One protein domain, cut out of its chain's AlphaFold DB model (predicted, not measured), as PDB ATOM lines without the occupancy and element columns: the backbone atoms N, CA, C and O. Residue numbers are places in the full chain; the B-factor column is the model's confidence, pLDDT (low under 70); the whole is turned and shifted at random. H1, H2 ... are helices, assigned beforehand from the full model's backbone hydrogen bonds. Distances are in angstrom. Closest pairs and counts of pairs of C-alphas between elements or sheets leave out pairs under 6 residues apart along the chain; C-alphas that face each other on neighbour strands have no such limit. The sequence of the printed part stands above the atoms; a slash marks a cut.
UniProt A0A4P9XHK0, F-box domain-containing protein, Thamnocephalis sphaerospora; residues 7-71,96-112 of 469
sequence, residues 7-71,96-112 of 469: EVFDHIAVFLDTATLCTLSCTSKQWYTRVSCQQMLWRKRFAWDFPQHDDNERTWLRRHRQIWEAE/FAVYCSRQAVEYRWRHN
ATOM      1  N   GLU A   7      37.179  51.165 -26.024       90.88
ATOM      2  CA  GLU A   7      36.617  52.356 -25.386       90.88
ATOM      3  C   GLU A   7      35.624  53.081 -26.305       90.88
ATOM      4  O   GLU A   7      34.566  53.538 -25.871       90.88
ATOM      5  N   VAL A   8      35.946  53.157 -27.601       92.75
ATOM      6  CA  VAL A   8      35.068  53.760 -28.613       92.75
ATOM      7  C   VAL A   8      33.838  52.884 -28.826       92.75
ATOM      8  O   VAL A   8      32.723  53.395 -28.921       92.75
ATOM      9  N   PHE A   9      34.022  51.562 -28.874       92.19
ATOM     10  CA  PHE A   9      32.902  50.637 -28.987       92.19
ATOM     11  C   PHE A   9      31.992  50.680 -27.755       92.19
ATOM     12  O   PHE A   9      30.775  50.739 -27.912       92.19
ATOM     13  N   ASP A  10      32.559  50.709 -26.551       90.44
ATOM     14  CA  ASP A  10      31.814  50.812 -25.298       90.44
ATOM     15  C   ASP A  10      30.982  52.093 -25.260       90.44
ATOM     16  O   ASP A  10      29.809  52.056 -24.889       90.44
ATOM     17  N   HIS A  11      31.539  53.207 -25.739       91.69
ATOM     18  CA  HIS A  11      30.790  54.450 -25.878       91.69
ATOM     19  C   HIS A  11      29.623  54.318 -26.867       91.69
ATOM     20  O   HIS A  11      28.506  54.705 -26.539       91.69
ATOM     21  N   ILE A  12      29.840  53.723 -28.047       93.00
ATOM     22  CA  ILE A  12      28.781  53.509 -29.053       93.00
ATOM     23  C   ILE A  12      27.687  52.576 -28.516       93.00
ATOM     24  O   ILE A  12      26.500  52.857 -28.680       93.00
ATOM     25  N   ALA A  13      28.065  51.484 -27.852       91.75
ATOM     26  CA  ALA A  13      27.143  50.469 -27.350       91.75
ATOM     27  C   ALA A  13      26.138  51.028 -26.329       91.75
ATOM     28  O   ALA A  13      25.008  50.544 -26.250       91.75
ATOM     29  N   VAL A  14      26.502  52.079 -25.588       91.94
ATOM     30  CA  VAL A  14      25.577  52.781 -24.684       91.94
ATOM     31  C   VAL A  14      24.404  53.419 -25.442       91.94
ATOM     32  O   VAL A  14      23.301  53.459 -24.899       91.94
ATOM     33  N   PHE A  15      24.604  53.861 -26.688       93.25
ATOM     34  CA  PHE A  15      23.578  54.532 -27.497       93.25
ATOM     35  C   PHE A  15      22.814  53.602 -28.445       93.25
ATOM     36  O   PHE A  15      21.769  53.989 -28.967       93.25
ATOM     37  N   LEU A  16      23.309  52.387 -28.689       94.44
ATOM     38  CA  LEU A  16      22.615  51.412 -29.530       94.44
ATOM     39  C   LEU A  16      21.467  50.748 -28.768       94.44
ATOM     40  O   LEU A  16      21.625  50.339 -27.616       94.44
ATOM     41  N   ASP A  17      20.322  50.563 -29.424       93.00
ATOM     42  CA  ASP A  17      19.233  49.783 -28.840       93.00
ATOM     43  C   ASP A  17      19.607  48.294 -28.694       93.00
ATOM     44  O   ASP A  17      20.637  47.808 -29.178       93.00
ATOM     45  N   THR A  18      18.799  47.552 -27.939       92.94
ATOM     46  CA  THR A  18      19.095  46.144 -27.650       92.94
ATOM     47  C   THR A  18      18.995  45.253 -28.878       92.94
ATOM     48  O   THR A  18      19.817  44.353 -29.035       92.94
ATOM     49  N   ALA A  19      18.050  45.524 -29.779       91.81
ATOM     50  CA  ALA A  19      17.908  44.751 -31.007       91.81
ATOM     51  C   ALA A  19      19.167  44.873 -31.877       91.81
ATOM     52  O   ALA A  19      19.715  43.864 -32.309       91.81
ATOM     53  N   THR A  20      19.678  46.092 -32.042       94.88
ATOM     54  CA  THR A  20      20.869  46.403 -32.835       94.88
ATOM     55  C   THR A  20      22.114  45.739 -32.261       94.88
ATOM     56  O   THR A  20      22.893  45.156 -33.013       94.88
ATOM     57  N   LEU A  21      22.300  45.764 -30.937       95.50
ATOM     58  CA  LEU A  21      23.428  45.079 -30.296       95.50
ATOM     59  C   LEU A  21      23.344  43.557 -30.429       95.50
ATOM     60  O   LEU A  21      24.357  42.921 -30.725       95.50
ATOM     61  N   CYS A  22      22.152  42.972 -30.281       94.44
ATOM     62  CA  CYS A  22      21.957  41.546 -30.533       94.44
ATOM     63  C   CYS A  22      22.251  41.201 -32.003       94.44
ATOM     64  O   CYS A  22      23.006  40.267 -32.263       94.44
ATOM     65  N   THR A  23      21.752  41.982 -32.968       95.25
ATOM     66  CA  THR A  23      22.062  41.791 -34.394       95.25
ATOM     67  C   THR A  23      23.562  41.899 -34.664       95.25
ATOM     68  O   THR A  23      24.111  41.047 -35.359       95.25
ATOM     69  N   LEU A  24      24.244  42.890 -34.078       94.75
ATOM     70  CA  LEU A  24      25.690  43.066 -34.217       94.75
ATOM     71  C   LEU A  24      26.459  41.852 -33.683       94.75
ATOM     72  O   LEU A  24      27.380  41.379 -34.348       94.75
ATOM     73  N   SER A  25      26.053  41.305 -32.532       95.88
ATOM     74  CA  SER A  25      26.674  40.110 -31.944       95.88
ATOM     75  C   SER A  25      26.619  38.887 -32.872       95.88
ATOM     76  O   SER A  25      27.521  38.055 -32.845       95.88
ATOM     77  N   CYS A  26      25.616  38.813 -33.751       95.50
ATOM     78  CA  CYS A  26      25.457  37.727 -34.717       95.50
ATOM     79  C   CYS A  26      26.325  37.887 -35.979       95.50
ATOM     80  O   CYS A  26      26.387  36.964 -36.786       95.50
ATOM     81  N   THR A  27      26.986  39.034 -36.186       95.50
ATOM     82  CA  THR A  27      27.739  39.301 -37.429       95.50
ATOM     83  C   THR A  27      29.131  38.665 -37.457       95.50
ATOM     84  O   THR A  27      29.621  38.316 -38.528       95.50
ATOM     85  N   SER A  28      29.793  38.506 -36.304       94.94
ATOM     86  CA  SER A  28      31.089  37.823 -36.197       94.94
ATOM     87  C   SER A  28      31.380  37.387 -34.758       94.94
ATOM     88  O   SER A  28      30.847  37.957 -33.808       94.94
ATOM     89  N   LYS A  29      32.295  36.422 -34.573       94.25
ATOM     90  CA  LYS A  29      32.760  36.008 -33.231       94.25
ATOM     91  C   LYS A  29      33.393  37.162 -32.446       94.25
ATOM     92  O   LYS A  29      33.210  37.250 -31.239       94.25
ATOM     93  N   GLN A  30      34.122  38.052 -33.124       92.56
ATOM     94  CA  GLN A  30      34.733  39.217 -32.484       92.56
ATOM     95  C   GLN A  30      33.661  40.172 -31.944       92.56
ATOM     96  O   GLN A  30      33.778  40.648 -30.815       92.56
ATOM     97  N   TRP A  31      32.610  40.427 -32.728       93.75
ATOM     98  CA  TRP A  31      31.489  41.255 -32.289       93.75
ATOM     99  C   TRP A  31      30.688  40.599 -31.182       93.75
ATOM    100  O   TRP A  31      30.351  41.284 -30.222       93.75
ATOM    101  N   TYR A  32      30.452  39.290 -31.271       95.06
ATOM    102  CA  TYR A  32      29.855  38.527 -30.182       95.06
ATOM    103  C   TYR A  32      30.609  38.762 -28.874       95.06
ATOM    104  O   TYR A  32      30.005  39.228 -27.917       95.06
ATOM    105  N   THR A  33      31.926  38.524 -28.853       93.50
ATOM    106  CA  THR A  33      32.747  38.706 -27.648       93.50
ATOM    107  C   THR A  33      32.699  40.145 -27.148       93.50
ATOM    108  O   THR A  33      32.508  40.375 -25.962       93.50
ATOM    109  N   ARG A  34      32.825  41.140 -28.034       93.56
ATOM    110  CA  ARG A  34      32.772  42.553 -27.628       93.56
ATOM    111  C   ARG A  34      31.429  42.928 -27.009       93.56
ATOM    112  O   ARG A  34      31.402  43.571 -25.967       93.56
ATOM    113  N   VAL A  35      30.326  42.514 -27.631       95.56
ATOM    114  CA  VAL A  35      28.972  42.783 -27.140       95.56
ATOM    115  C   VAL A  35      28.722  42.043 -25.826       95.56
ATOM    116  O   VAL A  35      28.255  42.654 -24.866       95.56
ATOM    117  N   SER A  36      29.047  40.750 -25.751       95.62
ATOM    118  CA  SER A  36      28.784  39.924 -24.570       95.62
ATOM    119  C   SER A  36      29.661  40.308 -23.379       95.62
ATOM    120  O   SER A  36      29.188  40.289 -22.247       95.62
ATOM    121  N   CYS A  37      30.900  40.763 -23.591       94.50
ATOM    122  CA  CYS A  37      31.779  41.212 -22.508       94.50
ATOM    123  C   CYS A  37      31.269  42.462 -21.768       94.50
ATOM    124  O   CYS A  37      31.720  42.723 -20.651       94.50
ATOM    125  N   GLN A  38      30.290  43.206 -22.302       94.56
ATOM    126  CA  GLN A  38      29.692  44.368 -21.627       94.56
ATOM    127  C   GLN A  38      28.677  43.980 -20.537       94.56
ATOM    128  O   GLN A  38      27.532  44.435 -20.500       94.56
ATOM    129  N   GLN A  39      29.105  43.144 -19.594       95.50
ATOM    130  CA  GLN A  39      28.269  42.542 -18.551       95.50
ATOM    131  C   GLN A  39      27.504  43.576 -17.706       95.50
ATOM    132  O   GLN A  39      26.336  43.376 -17.372       95.50
ATOM    133  N   MET A  40      28.124  44.722 -17.401       95.12
ATOM    134  CA  MET A  40      27.467  45.803 -16.657       95.12
ATOM    135  C   MET A  40      26.347  46.484 -17.452       95.12
ATOM    136  O   MET A  40      25.328  46.850 -16.863       95.12
ATOM    137  N   LEU A  41      26.509  46.638 -18.771       96.00
ATOM    138  CA  LEU A  41      25.458  47.165 -19.643       96.00
ATOM    139  C   LEU A  41      24.274  46.195 -19.684       96.00
ATOM    140  O   LEU A  41      23.138  46.608 -19.458       96.00
ATOM    141  N   TRP A  42      24.541  44.905 -19.900       97.12
ATOM    142  CA  TRP A  42      23.501  43.877 -19.971       97.12
ATOM    143  C   TRP A  42      22.748  43.705 -18.663       97.12
ATOM    144  O   TRP A  42      21.521  43.634 -18.674       97.12
ATOM    145  N   ARG A  43      23.442  43.749 -17.523       96.44
ATOM    146  CA  ARG A  43      22.795  43.742 -16.209       96.44
ATOM    147  C   ARG A  43      21.860  44.940 -16.022       96.44
ATOM    148  O   ARG A  43      20.758  44.766 -15.507       96.44
ATOM    149  N   LYS A  44      22.274  46.145 -16.438       95.88
ATOM    150  CA  LYS A  44      21.429  47.353 -16.376       95.88
ATOM    151  C   LYS A  44      20.202  47.229 -17.281       95.88
ATOM    152  O   LYS A  44      19.099  47.505 -16.826       95.88
ATOM    153  N   ARG A  45      20.382  46.770 -18.524       95.44
ATOM    154  CA  ARG A  45      19.278  46.537 -19.473       95.44
ATOM    155  C   ARG A  45      18.307  45.481 -18.966       95.44
ATOM    156  O   ARG A  45      17.107  45.703 -18.998       95.44
ATOM    157  N   PHE A  46      18.818  44.378 -18.427       96.19
ATOM    158  CA  PHE A  46      17.992  43.344 -17.816       96.19
ATOM    159  C   PHE A  46      17.186  43.894 -16.636       96.19
ATOM    160  O   PHE A  46      15.988  43.667 -16.563       96.19
ATOM    161  N   ALA A  47      17.810  44.662 -15.738       95.69
ATOM    162  CA  ALA A  47      17.110  45.262 -14.602       95.69
ATOM    163  C   ALA A  47      16.038  46.284 -15.019       95.69
ATOM    164  O   ALA A  47      15.052  46.440 -14.304       95.69
ATOM    165  N   TRP A  48      16.233  46.967 -16.151       95.25
ATOM    166  CA  TRP A  48      15.262  47.894 -16.728       95.25
ATOM    167  C   TRP A  48      14.090  47.154 -17.386       95.25
ATOM    168  O   TRP A  48      12.934  47.399 -17.053       95.25
ATOM    169  N   ASP A  49      14.384  46.224 -18.296       95.12
ATOM    170  CA  ASP A  49      13.370  45.529 -19.090       95.12
ATOM    171  C   ASP A  49      12.654  44.419 -18.308       95.12
ATOM    172  O   ASP A  49      11.504  44.112 -18.609       95.12
ATOM    173  N   PHE A  50      13.301  43.816 -17.309       95.50
ATOM    174  CA  PHE A  50      12.806  42.667 -16.537       95.50
ATOM    175  C   PHE A  50      13.043  42.898 -15.038       95.50
ATOM    176  O   PHE A  50      13.913  42.280 -14.405       95.50
ATOM    177  N   PRO A  51      12.322  43.859 -14.448       94.81
ATOM    178  CA  PRO A  51      12.688  44.370 -13.147       94.81
ATOM    179  C   PRO A  51      12.372  43.352 -12.041       94.81
ATOM    180  O   PRO A  51      11.283  42.797 -11.938       94.81
ATOM    181  N   GLN A  52      13.342  43.134 -11.155       94.00
ATOM    182  CA  GLN A  52      13.357  42.019 -10.192       94.00
ATOM    183  C   GLN A  52      12.433  42.195  -8.972       94.00
ATOM    184  O   GLN A  52      12.462  41.391  -8.034       94.00
ATOM    185  N   HIS A  53      11.637  43.264  -8.947       91.94
ATOM    186  CA  HIS A  53      10.586  43.459  -7.948       91.94
ATOM    187  C   HIS A  53       9.279  42.743  -8.331       91.94
ATOM    188  O   HIS A  53       8.445  42.535  -7.450       91.94
ATOM    189  N   ASP A  54       9.146  42.317  -9.592       94.06
ATOM    190  CA  ASP A  54       8.153  41.340 -10.037       94.06
ATOM    191  C   ASP A  54       8.581  39.930  -9.595       94.06
ATOM    192  O   ASP A  54       9.734  39.523  -9.787       94.06
ATOM    193  N   ASP A  55       7.670  39.196  -8.958       92.56
ATOM    194  CA  ASP A  55       7.970  37.867  -8.425       92.56
ATOM    195  C   ASP A  55       8.174  36.841  -9.554       92.56
ATOM    196  O   ASP A  55       9.059  35.994  -9.434       92.56
ATOM    197  N   ASN A  56       7.460  36.957 -10.681       93.19
ATOM    198  CA  ASN A  56       7.611  36.043 -11.817       93.19
ATOM    199  C   ASN A  56       8.981  36.208 -12.483       93.19
ATOM    200  O   ASN A  56       9.655  35.216 -12.768       93.19
ATOM    201  N   GLU A  57       9.441  37.451 -12.665       95.81
ATOM    202  CA  GLU A  57      10.773  37.734 -13.222       95.81
ATOM    203  C   GLU A  57      11.895  37.248 -12.300       95.81
ATOM    204  O   GLU A  57      12.909  36.715 -12.760       95.81
ATOM    205  N   ARG A  58      11.711  37.392 -10.982       94.44
ATOM    206  CA  ARG A  58      12.668  36.889  -9.994       94.44
ATOM    207  C   ARG A  58      12.715  35.364  -9.984       94.44
ATOM    208  O   ARG A  58      13.806  34.791  -9.975       94.44
ATOM    209  N   THR A  59      11.557  34.706 -10.002       92.56
ATOM    210  CA  THR A  59      11.467  33.244 -10.059       92.56
ATOM    211  C   THR A  59      12.072  32.713 -11.356       92.56
ATOM    212  O   THR A  59      12.831  31.744 -11.308       92.56
ATOM    213  N   TRP A  60      11.840  33.372 -12.496       95.12
ATOM    214  CA  TRP A  60      12.494  33.023 -13.758       95.12
ATOM    215  C   TRP A  60      14.021  33.136 -13.665       95.12
ATOM    216  O   TRP A  60      14.720  32.175 -13.994       95.12
ATOM    217  N   LEU A  61      14.553  34.260 -13.162       95.75
ATOM    218  CA  LEU A  61      16.003  34.457 -13.055       95.75
ATOM    219  C   LEU A  61      16.643  33.436 -12.107       95.75
ATOM    220  O   LEU A  61      17.731  32.929 -12.393       95.75
ATOM    221  N   ARG A  62      15.975  33.111 -10.992       93.31
ATOM    222  CA  ARG A  62      16.443  32.083 -10.054       93.31
ATOM    223  C   ARG A  62      16.530  30.718 -10.735       93.31
ATOM    224  O   ARG A  62      17.576  30.083 -10.646       93.31
ATOM    225  N   ARG A  63      15.482  30.306 -11.456       92.06
ATOM    226  CA  ARG A  63      15.471  29.036 -12.202       92.06
ATOM    227  C   ARG A  63      16.558  29.002 -13.273       92.06
ATOM    228  O   ARG A  63      17.290  28.026 -13.366       92.06
ATOM    229  N   HIS A  64      16.721  30.085 -14.035       94.06
ATOM    230  CA  HIS A  64      17.784  30.183 -15.038       94.06
ATOM    231  C   HIS A  64      19.175  30.028 -14.410       94.06
ATOM    232  O   HIS A  64      20.024  29.322 -14.950       94.06
ATOM    233  N   ARG A  65      19.416  30.663 -13.256       93.81
ATOM    234  CA  ARG A  65      20.672  30.508 -12.512       93.81
ATOM    235  C   ARG A  65      20.877  29.067 -12.044       93.81
ATOM    236  O   ARG A  65      21.957  28.539 -12.259       93.81
ATOM    237  N   GLN A  66      19.856  28.440 -11.462       91.06
ATOM    238  CA  GLN A  66      19.929  27.055 -10.985       91.06
ATOM    239  C   GLN A  66      20.279  26.076 -12.112       91.06
ATOM    240  O   GLN A  66      21.136  25.217 -11.927       91.06
ATOM    241  N   ILE A  67      19.658  26.229 -13.286       91.06
ATOM    242  CA  ILE A  67      19.969  25.418 -14.472       91.06
ATOM    243  C   ILE A  67      21.429  25.616 -14.881       91.06
ATOM    244  O   ILE A  67      22.168  24.646 -15.019       91.06
ATOM    245  N   TRP A  68      21.859  26.870 -15.003       91.69
ATOM    246  CA  TRP A  68      23.221  27.198 -15.410       91.69
ATOM    247  C   TRP A  68      24.285  26.682 -14.425       91.69
ATOM    248  O   TRP A  68      25.300  26.124 -14.841       91.69
ATOM    249  N   GLU A  69      24.049  26.812 -13.118       90.69
ATOM    250  CA  GLU A  69      24.932  26.279 -12.072       90.69
ATOM    251  C   GLU A  69      24.999  24.745 -12.120       90.69
ATOM    252  O   GLU A  69      26.083  24.168 -12.001       90.69
ATOM    253  N   ALA A  70      23.863  24.078 -12.343       89.38
ATOM    254  CA  ALA A  70      23.799  22.624 -12.455       89.38
ATOM    255  C   ALA A  70      24.554  22.107 -13.699       89.38
ATOM    256  O   ALA A  70      25.281  21.110 -13.622       89.38
ATOM    257  N   GLU A  71      24.446  22.805 -14.829       88.50
ATOM    258  CA  GLU A  71      25.189  22.498 -16.057       88.50
ATOM    259  C   GLU A  71      26.703  22.701 -15.871       88.50
ATOM    260  O   GLU A  71      27.495  21.810 -16.195       88.50
ATOM    261  N   PHE A  96      24.573  38.842 -20.852       97.19
ATOM    262  CA  PHE A  96      24.167  38.850 -22.256       97.19
ATOM    263  C   PHE A  96      23.356  37.595 -22.578       97.19
ATOM    264  O   PHE A  96      22.243  37.694 -23.096       97.19
ATOM    265  N   ALA A  97      23.866  36.423 -22.188       96.19
ATOM    266  CA  ALA A  97      23.158  35.158 -22.351       96.19
ATOM    267  C   ALA A  97      21.829  35.145 -21.577       96.19
ATOM    268  O   ALA A  97      20.798  34.800 -22.149       96.19
ATOM    269  N   VAL A  98      21.818  35.600 -20.317       96.94
ATOM    270  CA  VAL A  98      20.594  35.715 -19.499       96.94
ATOM    271  C   VAL A  98      19.553  36.605 -20.186       96.94
ATOM    272  O   VAL A  98      18.388  36.221 -20.295       96.94
ATOM    273  N   TYR A  99      19.957  37.780 -20.680       97.12
ATOM    274  CA  TYR A  99      19.049  38.701 -21.363       97.12
ATOM    275  C   TYR A  99      18.462  38.075 -22.636       97.12
ATOM    276  O   TYR A  99      17.243  38.080 -22.830       97.12
ATOM    277  N   CYS A 100      19.310  37.484 -23.482       96.06
ATOM    278  CA  CYS A 100      18.889  36.799 -24.703       96.06
ATOM    279  C   CYS A 100      17.957  35.614 -24.408       96.06
ATOM    280  O   CYS A 100      16.931  35.467 -25.072       96.06
ATOM    281  N   SER A 101      18.252  34.812 -23.381       96.25
ATOM    282  CA  SER A 101      17.396  33.708 -22.935       96.25
ATOM    283  C   SER A 101      16.020  34.199 -22.490       96.25
ATOM    284  O   SER A 101      15.010  33.633 -22.907       96.25
ATOM    285  N   ARG A 102      15.947  35.277 -21.696       96.12
ATOM    286  CA  ARG A 102      14.666  35.841 -21.237       96.12
ATOM    287  C   ARG A 102      13.793  36.316 -22.396       96.12
ATOM    288  O   ARG A 102      12.594  36.026 -22.407       96.12
ATOM    289  N   GLN A 103      14.389  37.016 -23.360       94.06
ATOM    290  CA  GLN A 103      13.719  37.460 -24.587       94.06
ATOM    291  C   GLN A 103      13.252  36.267 -25.429       94.06
ATOM    292  O   GLN A 103      12.102  36.210 -25.858       94.06
ATOM    293  N   ALA A 104      14.119  35.269 -25.616       93.69
ATOM    294  CA  ALA A 104      13.796  34.074 -26.384       93.69
ATOM    295  C   ALA A 104      12.659  33.258 -25.753       93.69
ATOM    296  O   ALA A 104      11.899  32.631 -26.485       93.69
ATOM    297  N   VAL A 105      12.533  33.243 -24.421       93.25
ATOM    298  CA  VAL A 105      11.412  32.587 -23.728       93.25
ATOM    299  C   VAL A 105      10.088  33.266 -24.078       93.25
ATOM    300  O   VAL A 105       9.176  32.573 -24.517       93.25
ATOM    301  N   GLU A 106       9.981  34.596 -23.959       91.25
ATOM    302  CA  GLU A 106       8.761  35.327 -24.356       91.25
ATOM    303  C   GLU A 106       8.416  35.069 -25.822       91.25
ATOM    304  O   GLU A 106       7.288  34.681 -26.133       91.25
ATOM    305  N   TYR A 107       9.407  35.214 -26.703       89.44
ATOM    306  CA  TYR A 107       9.211  35.032 -28.134       89.44
ATOM    307  C   TYR A 107       8.670  33.634 -28.438       89.44
ATOM    308  O   TYR A 107       7.705  33.492 -29.189       89.44
ATOM    309  N   ARG A 108       9.262  32.598 -27.831       90.25
ATOM    310  CA  ARG A 108       8.836  31.211 -28.023       90.25
ATOM    311  C   ARG A 108       7.408  30.976 -27.549       90.25
ATOM    312  O   ARG A 108       6.643  30.338 -28.268       90.25
ATOM    313  N   TRP A 109       7.032  31.521 -26.392       85.12
ATOM    314  CA  TRP A 109       5.660  31.442 -25.886       85.12
ATOM    315  C   TRP A 109       4.658  32.070 -26.855       85.12
ATOM    316  O   TRP A 109       3.648  31.449 -27.181       85.12
ATOM    317  N   ARG A 110       4.960  33.264 -27.372       84.38
ATOM    318  CA  ARG A 110       4.078  33.986 -28.297       84.38
ATOM    319  C   ARG A 110       3.929  33.312 -29.664       84.38
ATOM    320  O   ARG A 110       2.881  33.444 -30.283       84.38
ATOM    321  N   HIS A 111       4.944  32.583 -30.125       85.12
ATOM    322  CA  HIS A 111       4.945  31.930 -31.443       85.12
ATOM    323  C   HIS A 111       4.715  30.416 -31.379       85.12
ATOM    324  O   HIS A 111       5.036  29.713 -32.334       85.12
ATOM    325  N   ASN A 112       4.189  29.903 -30.264       84.31
ATOM    326  CA  ASN A 112       3.915  28.478 -30.065       84.31
ATOM    327  C   ASN A 112       5.142  27.566 -30.270       84.31
ATOM    328  O   ASN A 112       5.032  26.423 -30.700       84.31
TER     329      ASN A 112
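This is residues 7 to 71 and 96 to 112 of the 469 residues of the protein "F-box domain-containing protein" of Thamnocephalis sphaerospora (UniProt A0A4P9XHK0). The longest helix, H5, stands at one end of an open group of helices with few contacts between them, and the helical hairpin of H2 and H3 lies toward the other end, with H1 out beyond it. H4 and the first part of H6 lie between these ends, and residues 104 to 112, of which 104 to 110 belong to H6, stick out. The printed part has 82 residues with six named helices, H1 to H6 in chain order, and no named strand; the class is all helix. The whole is only just compact, close to loose, with a radius of gyration of the C-alphas of 13.7 A and spans of 37 by 27 by 27 A.

H5 is residues 55 to 71, 24.3 A from first to last C-alpha, and begins at C-alpha 55 at (7.970, 37.867, -8.425). H6 is residues 96 to 110, 21.5 A long, and ends at C-alpha 110 at (4.078, 33.986, -28.297). H4 is residues 39 to 49, 15.2 A long. H3 is residues 29 to 36 and H2 is residues 18 to 25. H1 is residues 7 to 15, 13.4 A long, and begins at C-alpha 7 at (36.617, 52.356, -25.386).

H5 and H6 are close but not clearly touching, the closest C-alphas being those of His 64 and Val 98 at 7.6 A, with a steep tilt of 62 degrees, opposite ways. H6 touches H4 with residues 96 to 99 alone, the closest C-alphas being those of Trp 42 and Phe 96 at 5.6 A, at a shallow tilt of 31 degrees, the same way. H6 only just touches H3, with 3 pairs of C-alphas within 8 A and residues 96 to 97 alone; Ser 36 and Phe 96 have the closest C-alphas, 5.3 A, and the lines are about perpendicular at 88 degrees. H2 and H3 form a helical hairpin and touch, the C-alphas of Ser 25 and Tyr 32 being closest at 4.0 A, with a shallow tilt of 31 degrees, opposite ways. H1 and H2 are close but not clearly touching, with the closest C-alphas, of Ala 13 and Leu 21, 7.2 A apart. H3 and H4 meet only through their link. Among the pairs that are apart are H4 and H5. Every O i to N i+4 pair is within hydrogen-bond range in H2, H3, H4, H5 and H6, and 4 of 5 in H1.

The two C-alphas farthest apart are those of Glu 7 and Asn 112, 40.8 A. Residues 72 to 95 are cut out, and C-alphas 71 and 96 are 17.5 A apart across the cut. The links that are printed whole are tight. The mean pLDDT of the printed part is 93.5, and no printed residue is under 70.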